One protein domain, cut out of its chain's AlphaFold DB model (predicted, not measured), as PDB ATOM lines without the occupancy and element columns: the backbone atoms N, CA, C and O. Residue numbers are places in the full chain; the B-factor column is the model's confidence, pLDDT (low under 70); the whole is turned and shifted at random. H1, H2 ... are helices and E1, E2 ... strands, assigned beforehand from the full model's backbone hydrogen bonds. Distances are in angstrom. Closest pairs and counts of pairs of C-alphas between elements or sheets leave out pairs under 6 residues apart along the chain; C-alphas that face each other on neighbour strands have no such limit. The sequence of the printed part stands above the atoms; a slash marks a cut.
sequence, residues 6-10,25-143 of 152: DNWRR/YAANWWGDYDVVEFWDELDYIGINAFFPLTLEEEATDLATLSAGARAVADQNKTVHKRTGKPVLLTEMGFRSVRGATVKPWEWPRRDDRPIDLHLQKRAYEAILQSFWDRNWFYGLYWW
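What this domain is: This is residues 6 to 10 and 25 to 143 of the 152 residues of an uncharacterized protein of Gemmatimonadetes bacterium (UniProt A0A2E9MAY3). A small twisted sheet of four parallel strands is covered by the long helix H3, and H4 packs on H3. The short piece H1 and the loop of residues 93 to 116 lie toward opposite ends of the longest axis. The 124 printed residues run H1 E1 H2 E2 H3 E3 H4 E4, with sheet order E1 E2 E3 E4 and a mixed class of helices and strands. The whole is compact, with a radius of gyration of the C-alphas of 15.1 A and spans of 47 by 33 by 21 A.

Where its parts are: H1 is residues 6 to 10, from C-alpha 6 at (10.541, -38.631, 61.102); E1 is 25 to 28, H2 32 to 35 and E2 44 to 48. H3, residues 62 to 83, is 31.6 A long. E3 is 87 to 92; H4, residues 117 to 131, is 21.6 A long. E4, residues 137 to 142, ends at C-alpha 142 (10.431, -35.112, 30.323).

How they stand to each other: H1 is not on the sheet. N 27 and O 46 of E1 and E2 are 3.0 A apart, N 88 and O 45 of E2 and E3 2.8 A, N 138 and O 87 of E3 and E4 2.8 A. E1, H2, E2; E2, H3, E3; and E3, H4, E4 are strand-helix-strand units, parallel neighbour strands joined through a helix, with right-handed crossovers. In two layers, H3 and H4 are on one face; H2 is on the same face as H3. H3 and H4 touch, C-alphas of Ser 66 and Ala 126 closest at 4.4 A, at a steep tilt of 38 degrees, the same way. Every O i to N i+4 pair is within hydrogen-bond range in H1 and H4, 16 of 18 in H3; H2 is too short for one.

The domain as a whole: Residues 11 to 24 are not printed; C-alphas 10 and 25 are 13.9 A apart. The links E2 to H3 and E3 to H4 are long. No printed residue has pLDDT under 70.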
ATOM      1  N   ASP A   6       9.969 -37.388  60.561       93.50
ATOM      2  CA  ASP A   6      10.541 -38.631  61.102       93.50
ATOM      3  C   ASP A   6      10.058 -39.891  60.375       93.50
ATOM      4  O   ASP A   6      10.818 -40.840  60.173       93.50
ATOM      5  N   ASN A   7       8.800 -39.908  59.922       95.44
ATOM      6  CA  ASN A   7       8.287 -41.035  59.145       95.44
ATOM      7  C   ASN A   7       8.961 -41.122  57.775       95.44
ATOM      8  O   ASN A   7       9.229 -42.229  57.307       95.44
ATOM      9  N   TRP A   8       9.240 -39.976  57.149       96.00
ATOM     10  CA  TRP A   8       9.983 -39.923  55.893       96.00
ATOM     11  C   TRP A   8      11.420 -40.390  56.078       96.00
ATOM     12  O   TRP A   8      11.868 -41.245  55.320       96.00
ATOM     13  N   ARG A   9      12.111 -39.920  57.119       97.06
ATOM     14  CA  ARG A   9      13.472 -40.380  57.436       97.06
ATOM     15  C   ARG A   9      13.520 -41.888  57.668       97.06
ATOM     16  O   ARG A   9      14.349 -42.568  57.070       97.06
ATOM     17  N   ARG A  10      12.571 -42.443  58.436       97.69
ATOM     18  CA  ARG A  10      12.463 -43.899  58.631       97.69
ATOM     19  C   ARG A  10      12.223 -44.642  57.316       97.69
ATOM     20  O   ARG A  10      12.832 -45.679  57.085       97.69
ATOM     21  N   TYR A  25      13.290 -37.443  46.164       97.25
ATOM     22  CA  TYR A  25      11.886 -37.270  46.460       97.25
ATOM     23  C   TYR A  25      11.301 -36.251  45.483       97.25
ATOM     24  O   TYR A  25      11.867 -35.175  45.323       97.25
ATOM     25  N   ALA A  26      10.192 -36.585  44.825       97.00
ATOM     26  CA  ALA A  26       9.541 -35.723  43.842       97.00
ATOM     27  C   ALA A  26       8.606 -34.719  44.538       97.00
ATOM     28  O   ALA A  26       7.421 -34.984  44.737       97.00
ATOM     29  N   ALA A  27       9.148 -33.571  44.952       96.75
ATOM     30  CA  ALA A  27       8.364 -32.512  45.575       96.75
ATOM     31  C   ALA A  27       7.634 -31.668  44.521       96.75
ATOM     32  O   ALA A  27       8.160 -31.412  43.437       96.75
ATOM     33  N   ASN A  28       6.423 -31.201  44.828       96.06
ATOM     34  CA  ASN A  28       5.696 -30.311  43.928       96.06
ATOM     35  C   ASN A  28       6.396 -28.942  43.819       96.06
ATOM     36  O   ASN A  28       6.960 -28.440  44.792       96.06
ATOM     37  N   TRP A  29       6.334 -28.308  42.647       94.44
ATOM     38  CA  TRP A  29       6.937 -26.988  42.410       94.44
ATOM     39  C   TRP A  29       6.293 -25.850  43.215       94.44
ATOM     40  O   TRP A  29       6.924 -24.822  43.442       94.44
ATOM     41  N   TRP A  30       5.034 -25.995  43.638       91.50
ATOM     42  CA  TRP A  30       4.306 -24.945  44.357       91.50
ATOM     43  C   TRP A  30       4.659 -24.939  45.853       91.50
ATOM     44  O   TRP A  30       3.860 -25.338  46.694       91.50
ATOM     45  N   GLY A  31       5.886 -24.527  46.176       86.19
ATOM     46  CA  GLY A  31       6.373 -24.312  47.545       86.19
ATOM     47  C   GLY A  31       6.734 -25.573  48.342       86.19
ATOM     48  O   GLY A  31       7.472 -25.471  49.319       86.19
ATOM     49  N   ASP A  32       6.294 -26.766  47.932       89.88
ATOM     50  CA  ASP A  32       6.588 -28.004  48.674       89.88
ATOM     51  C   ASP A  32       8.094 -28.289  48.752       89.88
ATOM     52  O   ASP A  32       8.609 -28.613  49.823       89.88
ATOM     53  N   TYR A  33       8.826 -28.139  47.641       92.94
ATOM     54  CA  TYR A  33      10.270 -28.414  47.605       92.94
ATOM     55  C   TYR A  33      11.081 -27.478  48.527       92.94
ATOM     56  O   TYR A  33      12.176 -27.837  48.981       92.94
ATOM     57  N   ASP A  34      10.531 -26.303  48.854       90.81
ATOM     58  CA  ASP A  34      11.148 -25.327  49.747       90.81
ATOM     59  C   ASP A  34      11.050 -25.725  51.225       90.81
ATOM     60  O   ASP A  34      11.849 -25.231  52.019       90.81
ATOM     61  N   VAL A  35      10.135 -26.618  51.608       91.94
ATOM     62  CA  VAL A  35       9.867 -26.959  53.019       91.94
ATOM     63  C   VAL A  35      10.167 -28.417  53.374       91.94
ATOM     64  O   VAL A  35       9.882 -28.854  54.486       91.94
ATOM     65  N   VAL A  36      10.739 -29.196  52.453       93.69
ATOM     66  CA  VAL A  36      11.188 -30.567  52.739       93.69
ATOM     67  C   VAL A  36      12.420 -30.538  53.654       93.69
ATOM     68  O   VAL A  36      13.468 -29.997  53.304       93.69
ATOM     69  N   GLU A  37      12.290 -31.151  54.831       93.19
ATOM     70  CA  GLU A  37      13.292 -31.130  55.912       93.19
ATOM     71  C   GLU A  37      14.269 -32.316  55.893       93.19
ATOM     72  O   GLU A  37      15.156 -32.395  56.738       93.19
ATOM     73  N   PHE A  38      14.095 -33.263  54.969       95.56
ATOM     74  CA  PHE A  38      14.886 -34.500  54.879       95.56
ATOM     75  C   PHE A  38      15.729 -34.585  53.596       95.56
ATOM     76  O   PHE A  38      16.124 -35.669  53.172       95.56
ATOM     77  N   TRP A  39      16.017 -33.447  52.951       96.94
ATOM     78  CA  TRP A  39      16.899 -33.410  51.775       96.94
ATOM     79  C   TRP A  39      18.319 -33.912  52.066       96.94
ATOM     80  O   TRP A  39      19.002 -34.389  51.165       96.94
ATOM     81  N   ASP A  40      18.773 -33.810  53.314       96.62
ATOM     82  CA  ASP A  40      20.065 -34.312  53.775       96.62
ATOM     83  C   ASP A  40      20.197 -35.838  53.633       96.62
ATOM     84  O   ASP A  40      21.288 -36.307  53.297       96.62
ATOM     85  N   GLU A  41      19.092 -36.582  53.756       97.38
ATOM     86  CA  GLU A  41      19.020 -38.050  53.609       97.38
ATOM     87  C   GLU A  41      18.988 -38.524  52.142       97.38
ATOM     88  O   GLU A  41      19.076 -39.723  51.854       97.38
ATOM     89  N   LEU A  42      18.838 -37.593  51.194       98.19
ATOM     90  CA  LEU A  42      18.664 -37.859  49.766       98.19
ATOM     91  C   LEU A  42      19.885 -37.407  48.954       98.19
ATOM     92  O   LEU A  42      20.707 -36.601  49.398       98.19
ATOM     93  N   ASP A  43      20.006 -37.936  47.739       98.56
ATOM     94  CA  ASP A  43      21.134 -37.669  46.841       98.56
ATOM     95  C   ASP A  43      20.868 -36.458  45.931       98.56
ATOM     96  O   ASP A  43      21.795 -35.725  45.580       98.56
ATOM     97  N   TYR A  44      19.593 -36.195  45.623       98.38
ATOM     98  CA  TYR A  44      19.145 -35.051  44.823       98.38
ATOM     99  C   TYR A  44      17.931 -34.367  45.446       98.38
ATOM    100  O   TYR A  44      17.066 -35.028  46.030       98.38
ATOM    101  N   ILE A  45      17.804 -33.066  45.194       98.56
ATOM    102  CA  ILE A  45      16.526 -32.360  45.314       98.56
ATOM    103  C   ILE A  45      15.685 -32.703  44.084       98.56
ATOM    104  O   ILE A  45      16.066 -32.342  42.970       98.56
ATOM    105  N   GLY A  46      14.559 -33.384  44.283       98.31
ATOM    106  CA  GLY A  46      13.630 -33.737  43.212       98.31
ATOM    107  C   GLY A  46      12.466 -32.751  43.133       98.31
ATOM    108  O   GLY A  46      11.831 -32.454  44.148       98.31
ATOM    109  N   ILE A  47      12.185 -32.229  41.936       98.56
ATOM    110  CA  ILE A  47      11.122 -31.232  41.723       98.56
ATOM    111  C   ILE A  47      10.238 -31.618  40.530       98.56
ATOM    112  O   ILE A  47      10.717 -31.694  39.398       98.56
ATOM    113  N   ASN A  48       8.932 -31.774  40.762       97.88
ATOM    114  CA  ASN A  48       7.910 -31.827  39.713       97.88
ATOM    115  C   ASN A  48       7.660 -30.408  39.197       97.88
ATOM    116  O   ASN A  48       6.826 -29.671  39.720       97.88
ATOM    117  N   ALA A  49       8.440 -30.012  38.201       97.12
ATOM    118  CA  ALA A  49       8.754 -28.642  37.837       97.12
ATOM    119  C   ALA A  49       7.793 -28.033  36.801       97.12
ATOM    120  O   ALA A  49       8.225 -27.446  35.814       97.12
ATOM    121  N   PHE A  50       6.485 -28.103  37.036       97.31
ATOM    122  CA  PHE A  50       5.471 -27.491  36.161       97.31
ATOM    123  C   PHE A  50       5.304 -25.975  36.390       97.31
ATOM    124  O   PHE A  50       4.188 -25.473  36.500       97.31
ATOM    125  N   PHE A  51       6.412 -25.235  36.465       97.44
ATOM    126  CA  PHE A  51       6.410 -23.785  36.675       97.44
ATOM    127  C   PHE A  51       5.894 -23.025  35.438       97.44
ATOM    128  O   PHE A  51       6.335 -23.330  34.327       97.44
ATOM    129  N   PRO A  52       5.051 -21.985  35.598       97.69
ATOM    130  CA  PRO A  52       4.769 -21.037  34.524       97.69
ATOM    131  C   PRO A  52       6.056 -20.424  33.963       97.69
ATOM    132  O   PRO A  52       6.924 -19.994  34.721       97.69
ATOM    133  N   LEU A  53       6.153 -20.317  32.637       98.31
ATOM    134  CA  LEU A  53       7.203 -19.526  31.976       98.31
ATOM    135  C   LEU A  53       6.742 -18.100  31.657       98.31
ATOM    136  O   LEU A  53       7.554 -17.232  31.361       98.31
ATOM    137  N   THR A  54       5.438 -17.853  31.688       97.31
ATOM    138  CA  THR A  54       4.837 -16.538  31.465       97.31
ATOM    139  C   THR A  54       3.471 -16.493  32.142       97.31
ATOM    140  O   THR A  54       2.883 -17.536  32.428       97.31
ATOM    141  N   LEU A  55       2.967 -15.291  32.411       95.12
ATOM    142  CA  LEU A  55       1.583 -15.066  32.838       95.12
ATOM    143  C   LEU A  55       0.696 -14.578  31.680       95.12
ATOM    144  O   LEU A  55      -0.514 -14.457  31.840       95.12
ATOM    145  N   GLU A  56       1.293 -14.310  30.520       93.56
ATOM    146  CA  GLU A  56       0.623 -13.797  29.330       93.56
ATOM    147  C   GLU A  56       0.325 -14.949  28.362       93.56
ATOM    148  O   GLU A  56       1.244 -15.583  27.846       93.56
ATOM    149  N   GLU A  57      -0.953 -15.228  28.090       86.12
ATOM    150  CA  GLU A  57      -1.360 -16.370  27.250       86.12
ATOM    151  C   GLU A  57      -0.856 -16.280  25.801       86.12
ATOM    152  O   GLU A  57      -0.530 -17.303  25.193       86.12
ATOM    153  N   GLU A  58      -0.748 -15.062  25.267       89.31
ATOM    154  CA  GLU A  58      -0.284 -14.797  23.899       89.31
ATOM    155  C   GLU A  58       1.249 -14.720  23.788       89.31
ATOM    156  O   GLU A  58       1.799 -14.705  22.681       89.31
ATOM    157  N   ALA A  59       1.967 -14.706  24.917       89.81
ATOM    158  CA  ALA A  59       3.421 -14.690  24.924       89.81
ATOM    159  C   ALA A  59       3.963 -16.068  24.540       89.81
ATOM    160  O   ALA A  59       4.075 -16.991  25.351       89.81
ATOM    161  N   THR A  60       4.310 -16.200  23.264       92.25
ATOM    162  CA  THR A  60       4.842 -17.450  22.725       92.25
ATOM    163  C   THR A  60       6.311 -17.352  22.330       92.25
ATOM    164  O   THR A  60       6.963 -18.377  22.139       92.25
ATOM    165  N   ASP A  61       6.852 -16.146  22.149       97.19
ATOM    166  CA  ASP A  61       8.205 -15.933  21.644       97.19
ATOM    167  C   ASP A  61       9.281 -16.496  22.591       97.19
ATOM    168  O   ASP A  61       9.113 -16.575  23.809       97.19
ATOM    169  N   LEU A  62      10.411 -16.909  22.012       98.25
ATOM    170  CA  LEU A  62      11.484 -17.543  22.774       98.25
ATOM    171  C   LEU A  62      12.080 -16.602  23.829       98.25
ATOM    172  O   LEU A  62      12.486 -17.073  24.883       98.25
ATOM    173  N   ALA A  63      12.139 -15.289  23.580       98.31
ATOM    174  CA  ALA A  63      12.768 -14.363  24.515       98.31
ATOM    175  C   ALA A  63      11.973 -14.276  25.826       98.31
ATOM    176  O   ALA A  63      12.574 -14.374  26.902       98.31
ATOM    177  N   THR A  64      10.645 -14.183  25.734       98.19
ATOM    178  CA  THR A  64       9.744 -14.195  26.892       98.19
ATOM    179  C   THR A  64       9.819 -15.522  27.645       98.19
ATOM    180  O   THR A  64      10.049 -15.536  28.855       98.19
ATOM    181  N   LEU A  65       9.728 -16.654  26.937       98.62
ATOM    182  CA  LEU A  65       9.801 -17.976  27.570       98.62
ATOM    183  C   LEU A  65      11.161 -18.234  28.232       98.62
ATOM    184  O   LEU A  65      11.215 -18.775  29.335       98.62
ATOM    185  N   SER A  66      12.257 -17.802  27.606       98.62
ATOM    186  CA  SER A  66      13.603 -17.888  28.179       98.62
ATOM    187  C   SER A  66      13.772 -16.986  29.399       98.62
ATOM    188  O   SER A  66      14.511 -17.339  30.315       98.62
ATOM    189  N   ALA A  67      13.096 -15.835  29.466       98.56
ATOM    190  CA  ALA A  67      13.096 -15.009  30.673       98.56
ATOM    191  C   ALA A  67      12.424 -15.732  31.850       98.56
ATOM    192  O   ALA A  67      13.018 -15.805  32.928       98.56
ATOM    193  N   GLY A  68      11.255 -16.340  31.627       98.56
ATOM    194  CA  GLY A  68      10.590 -17.168  32.634       98.56
ATOM    195  C   GLY A  68      11.414 -18.382  33.047       98.56
ATOM    196  O   GLY A  68      11.619 -18.619  34.232       98.56
ATOM    197  N   ALA A  69      11.976 -19.113  32.082       98.62
ATOM    198  CA  ALA A  69      12.804 -20.285  32.356       98.62
ATOM    199  C   ALA A  69      14.055 -19.940  33.187       98.62
ATOM    200  O   ALA A  69      14.410 -20.688  34.101       98.62
ATOM    201  N   ARG A  70      14.688 -18.783  32.939       98.75
ATOM    202  CA  ARG A  70      15.784 -18.275  33.782       98.75
ATOM    203  C   ARG A  70      15.323 -17.974  35.203       98.75
ATOM    204  O   ARG A  70      16.022 -18.361  36.135       98.75
ATOM    205  N   ALA A  71      14.158 -17.346  35.371       98.31
ATOM    206  CA  ALA A  71      13.599 -17.061  36.691       98.31
ATOM    207  C   ALA A  71      13.318 -18.352  37.480       98.31
ATOM    208  O   ALA A  71      13.711 -18.458  38.640       98.31
ATOM    209  N   VAL A  72      12.742 -19.370  36.831       98.12
ATOM    210  CA  VAL A  72      12.538 -20.699  37.431       98.12
ATOM    211  C   VAL A  72      13.875 -21.338  37.818       98.12
ATOM    212  O   VAL A  72      14.023 -21.872  38.918       98.12
ATOM    213  N   ALA A  73      14.886 -21.263  36.951       98.44
ATOM    214  CA  ALA A  73      16.210 -21.787  37.265       98.44
ATOM    215  C   ALA A  73      16.867 -21.041  38.443       98.44
ATOM    216  O   ALA A  73      17.530 -21.656  39.278       98.44
ATOM    217  N   ASP A  74      16.687 -19.725  38.545       98.06
ATOM    218  CA  ASP A  74      17.178 -18.930  39.673       98.06
ATOM    219  C   ASP A  74      16.442 -19.261  40.974       98.06
ATOM    220  O   ASP A  74      17.088 -19.382  42.017       98.06
ATOM    221  N   GLN A  75      15.132 -19.507  40.907       96.94
ATOM    222  CA  GLN A  75      14.341 -19.994  42.032       96.94
ATOM    223  C   GLN A  75      14.842 -21.368  42.505       96.94
ATOM    224  O   GLN A  75      15.184 -21.521  43.677       96.94
ATOM    225  N   ASN A  76      15.022 -22.337  41.605       97.62
ATOM    226  CA  ASN A  76      15.537 -23.672  41.947       97.62
ATOM    227  C   ASN A  76      16.978 -23.642  42.493       97.62
ATOM    228  O   ASN A  76      17.357 -24.461  43.333       97.62
ATOM    229  N   LYS A  77      17.795 -22.658  42.096       97.81
ATOM    230  CA  LYS A  77      19.137 -22.462  42.668       97.81
ATOM    231  C   LYS A  77      19.096 -22.173  44.173       97.81
ATOM    232  O   LYS A  77      20.075 -22.448  44.866       97.81
ATOM    233  N   THR A  78      18.009 -21.603  44.695       96.62
ATOM    234  CA  THR A  78      17.906 -21.257  46.122       96.62
ATOM    235  C   THR A  78      17.918 -22.498  47.015       96.62
ATOM    236  O   THR A  78      18.683 -22.543  47.980       96.62
ATOM    237  N   VAL A  79      17.175 -23.548  46.649       96.50
ATOM    238  CA  VAL A  79      17.150 -24.805  47.407       96.50
ATOM    239  C   VAL A  79      18.477 -25.561  47.300       96.50
ATOM    240  O   VAL A  79      18.953 -26.099  48.303       96.50
ATOM    241  N   HIS A  80      19.149 -25.500  46.144       97.50
ATOM    242  CA  HIS A  80      20.527 -25.979  46.017       97.50
ATOM    243  C   HIS A  80      21.461 -25.251  46.994       97.50
ATOM    244  O   HIS A  80      22.153 -25.895  47.774       97.50
ATOM    245  N   LYS A  81      21.453 -23.910  47.009       97.69
ATOM    246  CA  LYS A  81      22.310 -23.119  47.910       97.69
ATOM    247  C   LYS A  81      22.085 -23.448  49.386       97.69
ATOM    248  O   LYS A  81      23.034 -23.413  50.160       97.69
ATOM    249  N   ARG A  82      20.842 -23.742  49.773       95.81
ATOM    250  CA  ARG A  82      20.478 -24.063  51.156       95.81
ATOM    251  C   ARG A  82      20.927 -25.460  51.590       95.81
ATOM    252  O   ARG A  82      21.257 -25.645  52.753       95.81
ATOM    253  N   THR A  83      20.903 -26.436  50.686       96.69
ATOM    254  CA  THR A  83      21.125 -27.857  51.024       96.69
ATOM    255  C   THR A  83      22.478 -28.398  50.557       96.69
ATOM    256  O   THR A  83      22.909 -29.450  51.016       96.69
ATOM    257  N   GLY A  84      23.129 -27.724  49.605       97.69
ATOM    258  CA  GLY A  84      24.323 -28.203  48.904       97.69
ATOM    259  C   GLY A  84      24.066 -29.348  47.915       97.69
ATOM    260  O   GLY A  84      24.996 -29.775  47.234       97.69
ATOM    261  N   LYS A  85      22.829 -29.849  47.806       98.31
ATOM    262  CA  LYS A  85      22.490 -31.005  46.966       98.31
ATOM    263  C   LYS A  85      22.239 -30.579  45.512       98.31
ATOM    264  O   LYS A  85      21.708 -29.489  45.284       98.31
ATOM    265  N   PRO A  86      22.604 -31.400  44.517       98.56
ATOM    266  CA  PRO A  86      22.235 -31.158  43.123       98.56
ATOM    267  C   PRO A  86      20.711 -31.244  42.905       98.56
ATOM    268  O   PRO A  86      20.008 -31.953  43.629       98.56
ATOM    269  N   VAL A  87      20.197 -30.522  41.904       98.69
ATOM    270  CA  VAL A  87      18.757 -30.462  41.579       98.69
ATOM    271  C   VAL A  87      18.445 -31.311  40.354       98.69
ATOM    272  O   VAL A  87      19.066 -31.144  39.306       98.69
ATOM    273  N   LEU A  88      17.432 -32.163  40.477       98.75
ATOM    274  CA  LEU A  88      16.870 -32.998  39.424       98.75
ATOM    275  C   LEU A  88      15.393 -32.632  39.240       98.75
ATOM    276  O   LEU A  88      14.599 -32.742  40.175       98.75
ATOM    277  N   LEU A  89      14.996 -32.212  38.038       98.62
ATOM    278  CA  LEU A  89      13.571 -32.005  37.751       98.62
ATOM    279  C   LEU A  89      12.951 -33.365  37.447       98.62
ATOM    280  O   LEU A  89      13.171 -33.937  36.380       98.62
ATOM    281  N   THR A  90      12.220 -33.911  38.413       98.25
ATOM    282  CA  THR A  90      11.638 -35.254  38.333       98.25
ATOM    283  C   THR A  90      10.527 -35.334  37.297       98.25
ATOM    284  O   THR A  90      10.341 -36.386  36.697       98.25
ATOM    285  N   GLU A  91       9.850 -34.216  37.035       97.88
ATOM    286  CA  GLU A  91       8.901 -34.060  35.937       97.88
ATOM    287  C   GLU A  91       9.012 -32.644  35.365       97.88
ATOM    288  O   GLU A  91       9.068 -31.668  36.110       97.88
ATOM    289  N   MET A  92       9.039 -32.516  34.042       97.56
ATOM    290  CA  MET A  92       8.964 -31.233  33.339       97.56
ATOM    291  C   MET A  92       8.345 -31.458  31.967       97.56
ATOM    292  O   MET A  92       8.740 -32.373  31.247       97.56
ATOM    293  N   GLY A  93       7.410 -30.613  31.555       97.38
ATOM    294  CA  GLY A  93       6.842 -30.713  30.222       97.38
ATOM    295  C   GLY A  93       5.804 -29.645  29.947       97.38
ATOM    296  O   GLY A  93       5.241 -29.041  30.857       97.38
ATOM    297  N   PHE A  94       5.542 -29.446  28.662       97.06
ATOM    298  CA  PHE A  94       4.529 -28.522  28.174       97.06
ATOM    299  C   PHE A  94       3.687 -29.230  27.134       97.06
ATOM    300  O   PHE A  94       4.186 -30.052  26.363       97.06
ATOM    301  N   ARG A  95       2.407 -28.888  27.072       95.69
ATOM    302  CA  ARG A  95       1.521 -29.347  26.003       95.69
ATOM    303  C   ARG A  95       1.742 -28.505  24.757       95.69
ATOM    304  O   ARG A  95       2.085 -27.332  24.847       95.69
ATOM    305  N   SER A  96       1.490 -29.086  23.595       95.56
ATOM    306  CA  SER A  96       1.536 -28.390  22.310       95.56
ATOM    307  C   SER A  96       0.217 -27.683  21.985       95.56
ATOM    308  O   SER A  96      -0.346 -27.855  20.908       95.56
ATOM    309  N   VAL A  97      -0.293 -26.892  22.929       95.19
ATOM    310  CA  VAL A  97      -1.493 -26.055  22.764       95.19
ATOM    311  C   VAL A  97      -1.208 -24.646  23.264       95.19
ATOM    312  O   VAL A  97      -0.395 -24.472  24.174       95.19
ATOM    313  N   ARG A  98      -1.873 -23.633  22.701       93.38
ATOM    314  CA  ARG A  98      -1.712 -22.236  23.144       93.38
ATOM    315  C   ARG A  98      -1.951 -22.079  24.651       93.38
ATOM    316  O   ARG A  98      -2.780 -22.773  25.236       93.38
ATOM    317  N   GLY A  99      -1.193 -21.185  25.287       93.38
ATOM    318  CA  GLY A  99      -1.271 -20.926  26.730       93.38
ATOM    319  C   GLY A  99      -0.718 -22.038  27.635       93.38
ATOM    320  O   GLY A  99      -0.730 -21.889  28.856       93.38
ATOM    321  N   ALA A 100      -0.193 -23.148  27.095       95.44
ATOM    322  CA  ALA A 100       0.355 -24.242  27.908       95.44
ATOM    323  C   ALA A 100       1.578 -23.843  28.758       95.44
ATOM    324  O   ALA A 100       1.899 -24.530  29.722       95.44
ATOM    325  N   THR A 101       2.246 -22.736  28.427       97.38
ATOM    326  CA  THR A 101       3.371 -22.162  29.185       97.38
ATOM    327  C   THR A 101       2.932 -21.319  30.384       97.38
ATOM    328  O   THR A 101       3.770 -21.020  31.232       97.38
ATOM    329  N   VAL A 102       1.642 -20.975  30.489       97.31
ATOM    330  CA  VAL A 102       1.063 -20.257  31.641       97.31
ATOM    331  C   VAL A 102       0.690 -21.225  32.756       97.31
ATOM    332  O   VAL A 102       0.916 -20.948  33.932       97.31
ATOM    333  N   LYS A 103       0.142 -22.388  32.389       95.25
ATOM    334  CA  LYS A 103      -0.267 -23.426  33.340       95.25
ATOM    335  C   LYS A 103       0.183 -24.823  32.905       95.25
ATOM    336  O   LYS A 103      -0.646 -25.630  32.477       95.25
ATOM    337  N   PRO A 104       1.484 -25.147  33.006       95.69
ATOM    338  CA  PRO A 104       2.015 -26.410  32.484       95.69
ATOM    339  C   PRO A 104       1.473 -27.658  33.194       95.69
ATOM    340  O   PRO A 104       1.479 -28.743  32.618       95.69
ATOM    341  N   TRP A 105       0.962 -27.503  34.420       95.00
ATOM    342  CA  TRP A 105       0.345 -28.578  35.202       95.00
ATOM    343  C   TRP A 105      -1.071 -28.953  34.730       95.00
ATOM    344  O   TRP A 105      -1.598 -29.986  35.145       95.00
ATOM    345  N   GLU A 106      -1.733 -28.131  33.903       93.38
ATOM    346  CA  GLU A 106      -3.117 -28.387  33.492       93.38
ATOM    347  C   GLU A 106      -3.210 -29.492  32.425       93.38
ATOM    348  O   GLU A 106      -2.866 -29.315  31.248       93.38
ATOM    349  N   TRP A 107      -3.780 -30.629  32.838       88.81
ATOM    350  CA  TRP A 107      -4.016 -31.801  31.992       88.81
ATOM    351  C   TRP A 107      -5.507 -32.198  31.938       88.81
ATOM    352  O   TRP A 107      -5.906 -33.237  32.471       88.81
ATOM    353  N   PRO A 108      -6.374 -31.365  31.334       89.69
ATOM    354  CA  PRO A 108      -7.787 -31.673  31.182       89.69
ATOM    355  C   PRO A 108      -7.997 -32.896  30.279       89.69
ATOM    356  O   PRO A 108      -7.212 -33.174  29.372       89.69
ATOM    357  N   ARG A 109      -9.106 -33.615  30.497       82.75
ATOM    358  CA  ARG A 109      -9.503 -34.766  29.659       82.75
ATOM    359  C   ARG A 109      -9.793 -34.375  28.210       82.75
ATOM    360  O   ARG A 109      -9.633 -35.196  27.317       82.75
ATOM    361  N   ARG A 110     -10.251 -33.142  28.000       85.00
ATOM    362  CA  ARG A 110     -10.497 -32.538  26.696       85.00
ATOM    363  C   ARG A 110      -9.888 -31.150  26.707       85.00
ATOM    364  O   ARG A 110     -10.064 -30.415  27.675       85.00
ATOM    365  N   ASP A 111      -9.190 -30.810  25.639       87.31
ATOM    366  CA  ASP A 111      -8.661 -29.474  25.449       87.31
ATOM    367  C   ASP A 111      -8.980 -28.999  24.045       87.31
ATOM    368  O   ASP A 111      -8.525 -29.592  23.069       87.31
ATOM    369  N   ASP A 112      -9.785 -27.949  23.977       90.56
ATOM    370  CA  ASP A 112     -10.219 -27.343  22.726       90.56
ATOM    371  C   ASP A 112      -9.319 -26.159  22.322       90.56
ATOM    372  O   ASP A 112      -9.597 -25.476  21.335       90.56
ATOM    373  N   ARG A 113      -8.233 -25.887  23.068       92.31
ATOM    374  CA  ARG A 113      -7.272 -24.839  22.708       92.31
ATOM    375  C   ARG A 113      -6.550 -25.185  21.401       92.31
ATOM    376  O   ARG A 113      -6.233 -26.353  21.162       92.31
ATOM    377  N   PRO A 114      -6.216 -24.179  20.572       93.62
ATOM    378  CA  PRO A 114      -5.499 -24.410  19.323       93.62
ATOM    379  C   PRO A 114      -4.154 -25.106  19.543       93.62
ATOM    380  O   PRO A 114      -3.384 -24.714  20.426       93.62
ATOM    381  N   ILE A 115      -3.859 -26.100  18.700       95.94
ATOM    382  CA  ILE A 115      -2.557 -26.774  18.664       95.94
ATOM    383  C   ILE A 115      -1.474 -25.767  18.263       95.94
ATOM    384  O   ILE A 115      -1.621 -25.032  17.288       95.94
ATOM    385  N   ASP A 116      -0.363 -25.774  18.996       96.00
ATOM    386  CA  ASP A 116       0.841 -25.003  18.700       96.00
ATOM    387  C   ASP A 116       2.094 -25.829  19.039       96.00
ATOM    388  O   ASP A 116       2.592 -25.850  20.168       96.00
ATOM    389  N   LEU A 117       2.617 -26.536  18.032       97.50
ATOM    390  CA  LEU A 117       3.855 -27.318  18.152       97.50
ATOM    391  C   LEU A 117       5.090 -26.417  18.345       97.50
ATOM    392  O   LEU A 117       6.070 -26.821  18.975       97.50
ATOM    393  N   HIS A 118       5.062 -25.187  17.819       97.88
ATOM    394  CA  HIS A 118       6.181 -24.254  17.921       97.88
ATOM    395  C   HIS A 118       6.294 -23.647  19.316       97.88
ATOM    396  O   HIS A 118       7.407 -23.368  19.762       97.88
ATOM    397  N   LEU A 119       5.178 -23.444  20.019       97.69
ATOM    398  CA  LEU A 119       5.184 -23.066  21.430       97.69
ATOM    399  C   LEU A 119       5.896 -24.128  22.271       97.69
ATOM    400  O   LEU A 119       6.831 -23.795  22.992       97.69
ATOM    401  N   GLN A 120       5.514 -25.402  22.126       98.00
ATOM    402  CA  GLN A 120       6.164 -26.496  22.854       98.00
ATOM    403  C   GLN A 120       7.663 -26.549  22.531       98.00
ATOM    404  O   GLN A 120       8.479 -26.550  23.446       98.00
ATOM    405  N   LYS A 121       8.043 -26.488  21.247       98.50
ATOM    406  CA  LYS A 121       9.456 -26.428  20.843       98.50
ATOM    407  C   LYS A 121      10.217 -25.303  21.562       98.50
ATOM    408  O   LYS A 121      11.261 -25.564  22.154       98.50
ATOM    409  N   ARG A 122       9.695 -24.069  21.524       98.69
ATOM    410  CA  ARG A 122      10.333 -22.893  22.144       98.69
ATOM    411  C   ARG A 122      10.416 -23.014  23.665       98.69
ATOM    412  O   ARG A 122      11.422 -22.622  24.239       98.69
ATOM    413  N   ALA A 123       9.404 -23.586  24.315       98.50
ATOM    414  CA  ALA A 123       9.423 -23.813  25.760       98.50
ATOM    415  C   ALA A 123      10.526 -24.805  26.169       98.50
ATOM    416  O   ALA A 123      11.256 -24.558  27.127       98.50
ATOM    417  N   TYR A 124      10.705 -25.895  25.415       98.62
ATOM    418  CA  TYR A 124      11.785 -26.857  25.665       98.62
ATOM    419  C   TYR A 124      13.161 -26.231  25.409       98.62
ATOM    420  O   TYR A 124      14.078 -26.421  26.208       98.62
ATOM    421  N   GLU A 125      13.295 -25.441  24.342       98.75
ATOM    422  CA  GLU A 125      14.512 -24.677  24.054       98.75
ATOM    423  C   GLU A 125      14.855 -23.700  25.193       98.75
ATOM    424  O   GLU A 125      15.989 -23.693  25.670       98.75
ATOM    425  N   ALA A 126      13.867 -22.952  25.689       98.69
ATOM    426  CA  ALA A 126      14.020 -22.030  26.811       98.69
ATOM    427  C   ALA A 126      14.484 -22.735  28.097       98.69
ATOM    428  O   ALA A 126      15.393 -22.242  28.772       98.69
ATOM    429  N   ILE A 127      13.900 -23.896  28.430       98.56
ATOM    430  CA  ILE A 127      14.310 -24.700  29.592       98.56
ATOM    431  C   ILE A 127      15.755 -25.167  29.434       98.56
ATOM    432  O   ILE A 127      16.573 -24.923  30.318       98.56
ATOM    433  N   LEU A 128      16.091 -25.797  28.307       98.56
ATOM    434  CA  LEU A 128      17.439 -26.314  28.079       98.56
ATOM    435  C   LEU A 128      18.482 -25.193  28.172       98.56
ATOM    436  O   LEU A 128      19.413 -25.301  28.967       98.56
ATOM    437  N   GLN A 129      18.283 -24.074  27.471       98.44
ATOM    438  CA  GLN A 129      19.208 -22.933  27.509       98.44
ATOM    439  C   GLN A 129      19.335 -22.303  28.904       98.44
ATOM    440  O   GLN A 129      20.391 -21.779  29.253       98.44
ATOM    441  N   SER A 130      18.277 -22.335  29.719       98.50
ATOM    442  CA  SER A 130      18.289 -21.704  31.044       98.50
ATOM    443  C   SER A 130      18.930 -22.566  32.131       98.50
ATOM    444  O   SER A 130      19.407 -22.018  33.130       98.50
ATOM    445  N   PHE A 131      18.935 -23.891  31.961       98.50
ATOM    446  CA  PHE A 131      19.382 -24.844  32.978       98.50
ATOM    447  C   PHE A 131      20.720 -25.523  32.666       98.50
ATOM    448  O   PHE A 131      21.478 -25.761  33.602       98.50
ATOM    449  N   TRP A 132      21.024 -25.832  31.400       97.56
ATOM    450  CA  TRP A 132      22.048 -26.830  31.046       97.56
ATOM    451  C   TRP A 132      23.456 -26.520  31.569       97.56
ATOM    452  O   TRP A 132      24.127 -27.406  32.087       97.56
ATOM    453  N   ASP A 133      23.874 -25.254  31.519       96.94
ATOM    454  CA  ASP A 133      25.223 -24.845  31.940       96.94
ATOM    455  C   ASP A 133      25.329 -24.532  33.443       96.94
ATOM    456  O   ASP A 133      26.350 -24.039  33.936       96.94
ATOM    457  N   ARG A 134      24.270 -24.787  34.217       98.06
ATOM    458  CA  ARG A 134      24.270 -24.537  35.657       98.06
ATOM    459  C   ARG A 134      24.888 -25.724  36.389       98.06
ATOM    460  O   ARG A 134      24.304 -26.793  36.448       98.06
ATOM    461  N   ASN A 135      26.024 -25.509  37.048       98.00
ATOM    462  CA  ASN A 135      26.776 -26.559  37.756       98.00
ATOM    463  C   ASN A 135      26.003 -27.340  38.843       98.00
ATOM    464  O   ASN A 135      26.426 -28.422  39.235       98.00
ATOM    465  N   TRP A 136      24.904 -26.789  39.357       98.25
ATOM    466  CA  TRP A 136      24.039 -27.425  40.352       98.25
ATOM    467  C   TRP A 136      22.909 -28.254  39.734       98.25
ATOM    468  O   TRP A 136      22.207 -28.973  40.451       98.25
ATOM    469  N   PHE A 137      22.698 -28.123  38.427       98.69
ATOM    470  CA  PHE A 137      21.650 -28.804  37.695       98.69
ATOM    471  C   PHE A 137      22.121 -30.200  37.291       98.69
ATOM    472  O   PHE A 137      23.066 -30.349  36.524       98.69
ATOM    473  N   TYR A 138      21.464 -31.227  37.824       98.44
ATOM    474  CA  TYR A 138      21.793 -32.620  37.526       98.44
ATOM    475  C   TYR A 138      21.155 -33.100  36.223       98.44
ATOM    476  O   TYR A 138      21.743 -33.891  35.491       98.44
ATOM    477  N   GLY A 139      19.937 -32.636  35.943       98.25
ATOM    478  CA  GLY A 139      19.172 -33.050  34.778       98.25
ATOM    479  C   GLY A 139      17.670 -32.966  35.010       98.25
ATOM    480  O   GLY A 139      17.187 -32.350  35.964       98.25
ATOM    481  N   LEU A 140      16.925 -33.599  34.109       98.25
ATOM    482  CA  LEU A 140      15.469 -33.633  34.134       98.25
ATOM    483  C   LEU A 140      14.932 -34.927  33.523       98.25
ATOM    484  O   LEU A 140      15.619 -35.575  32.728       98.25
ATOM    485  N   TYR A 141      13.669 -35.228  33.813       98.12
ATOM    486  CA  TYR A 141      12.866 -36.189  33.064       98.12
ATOM    487  C   TYR A 141      11.679 -35.490  32.396       98.12
ATOM    488  O   TYR A 141      10.903 -34.779  33.037       98.12
ATOM    489  N   TRP A 142      11.532 -35.696  31.084       97.81
ATOM    490  CA  TRP A 142      10.431 -35.112  30.323       97.81
ATOM    491  C   TRP A 142       9.114 -35.835  30.600       97.81
ATOM    492  O   TRP A 142       9.008 -37.052  30.436       97.81
ATOM    493  N   TRP A 143       8.085 -35.060  30.918       95.00
ATOM    494  CA  TRP A 143       6.704 -35.506  30.941       95.00
ATOM    495  C   TRP A 143       6.068 -35.263  29.564       95.00
ATOM    496  O   TRP A 143       5.886 -34.126  29.140       95.00
TER     497      TRP A 143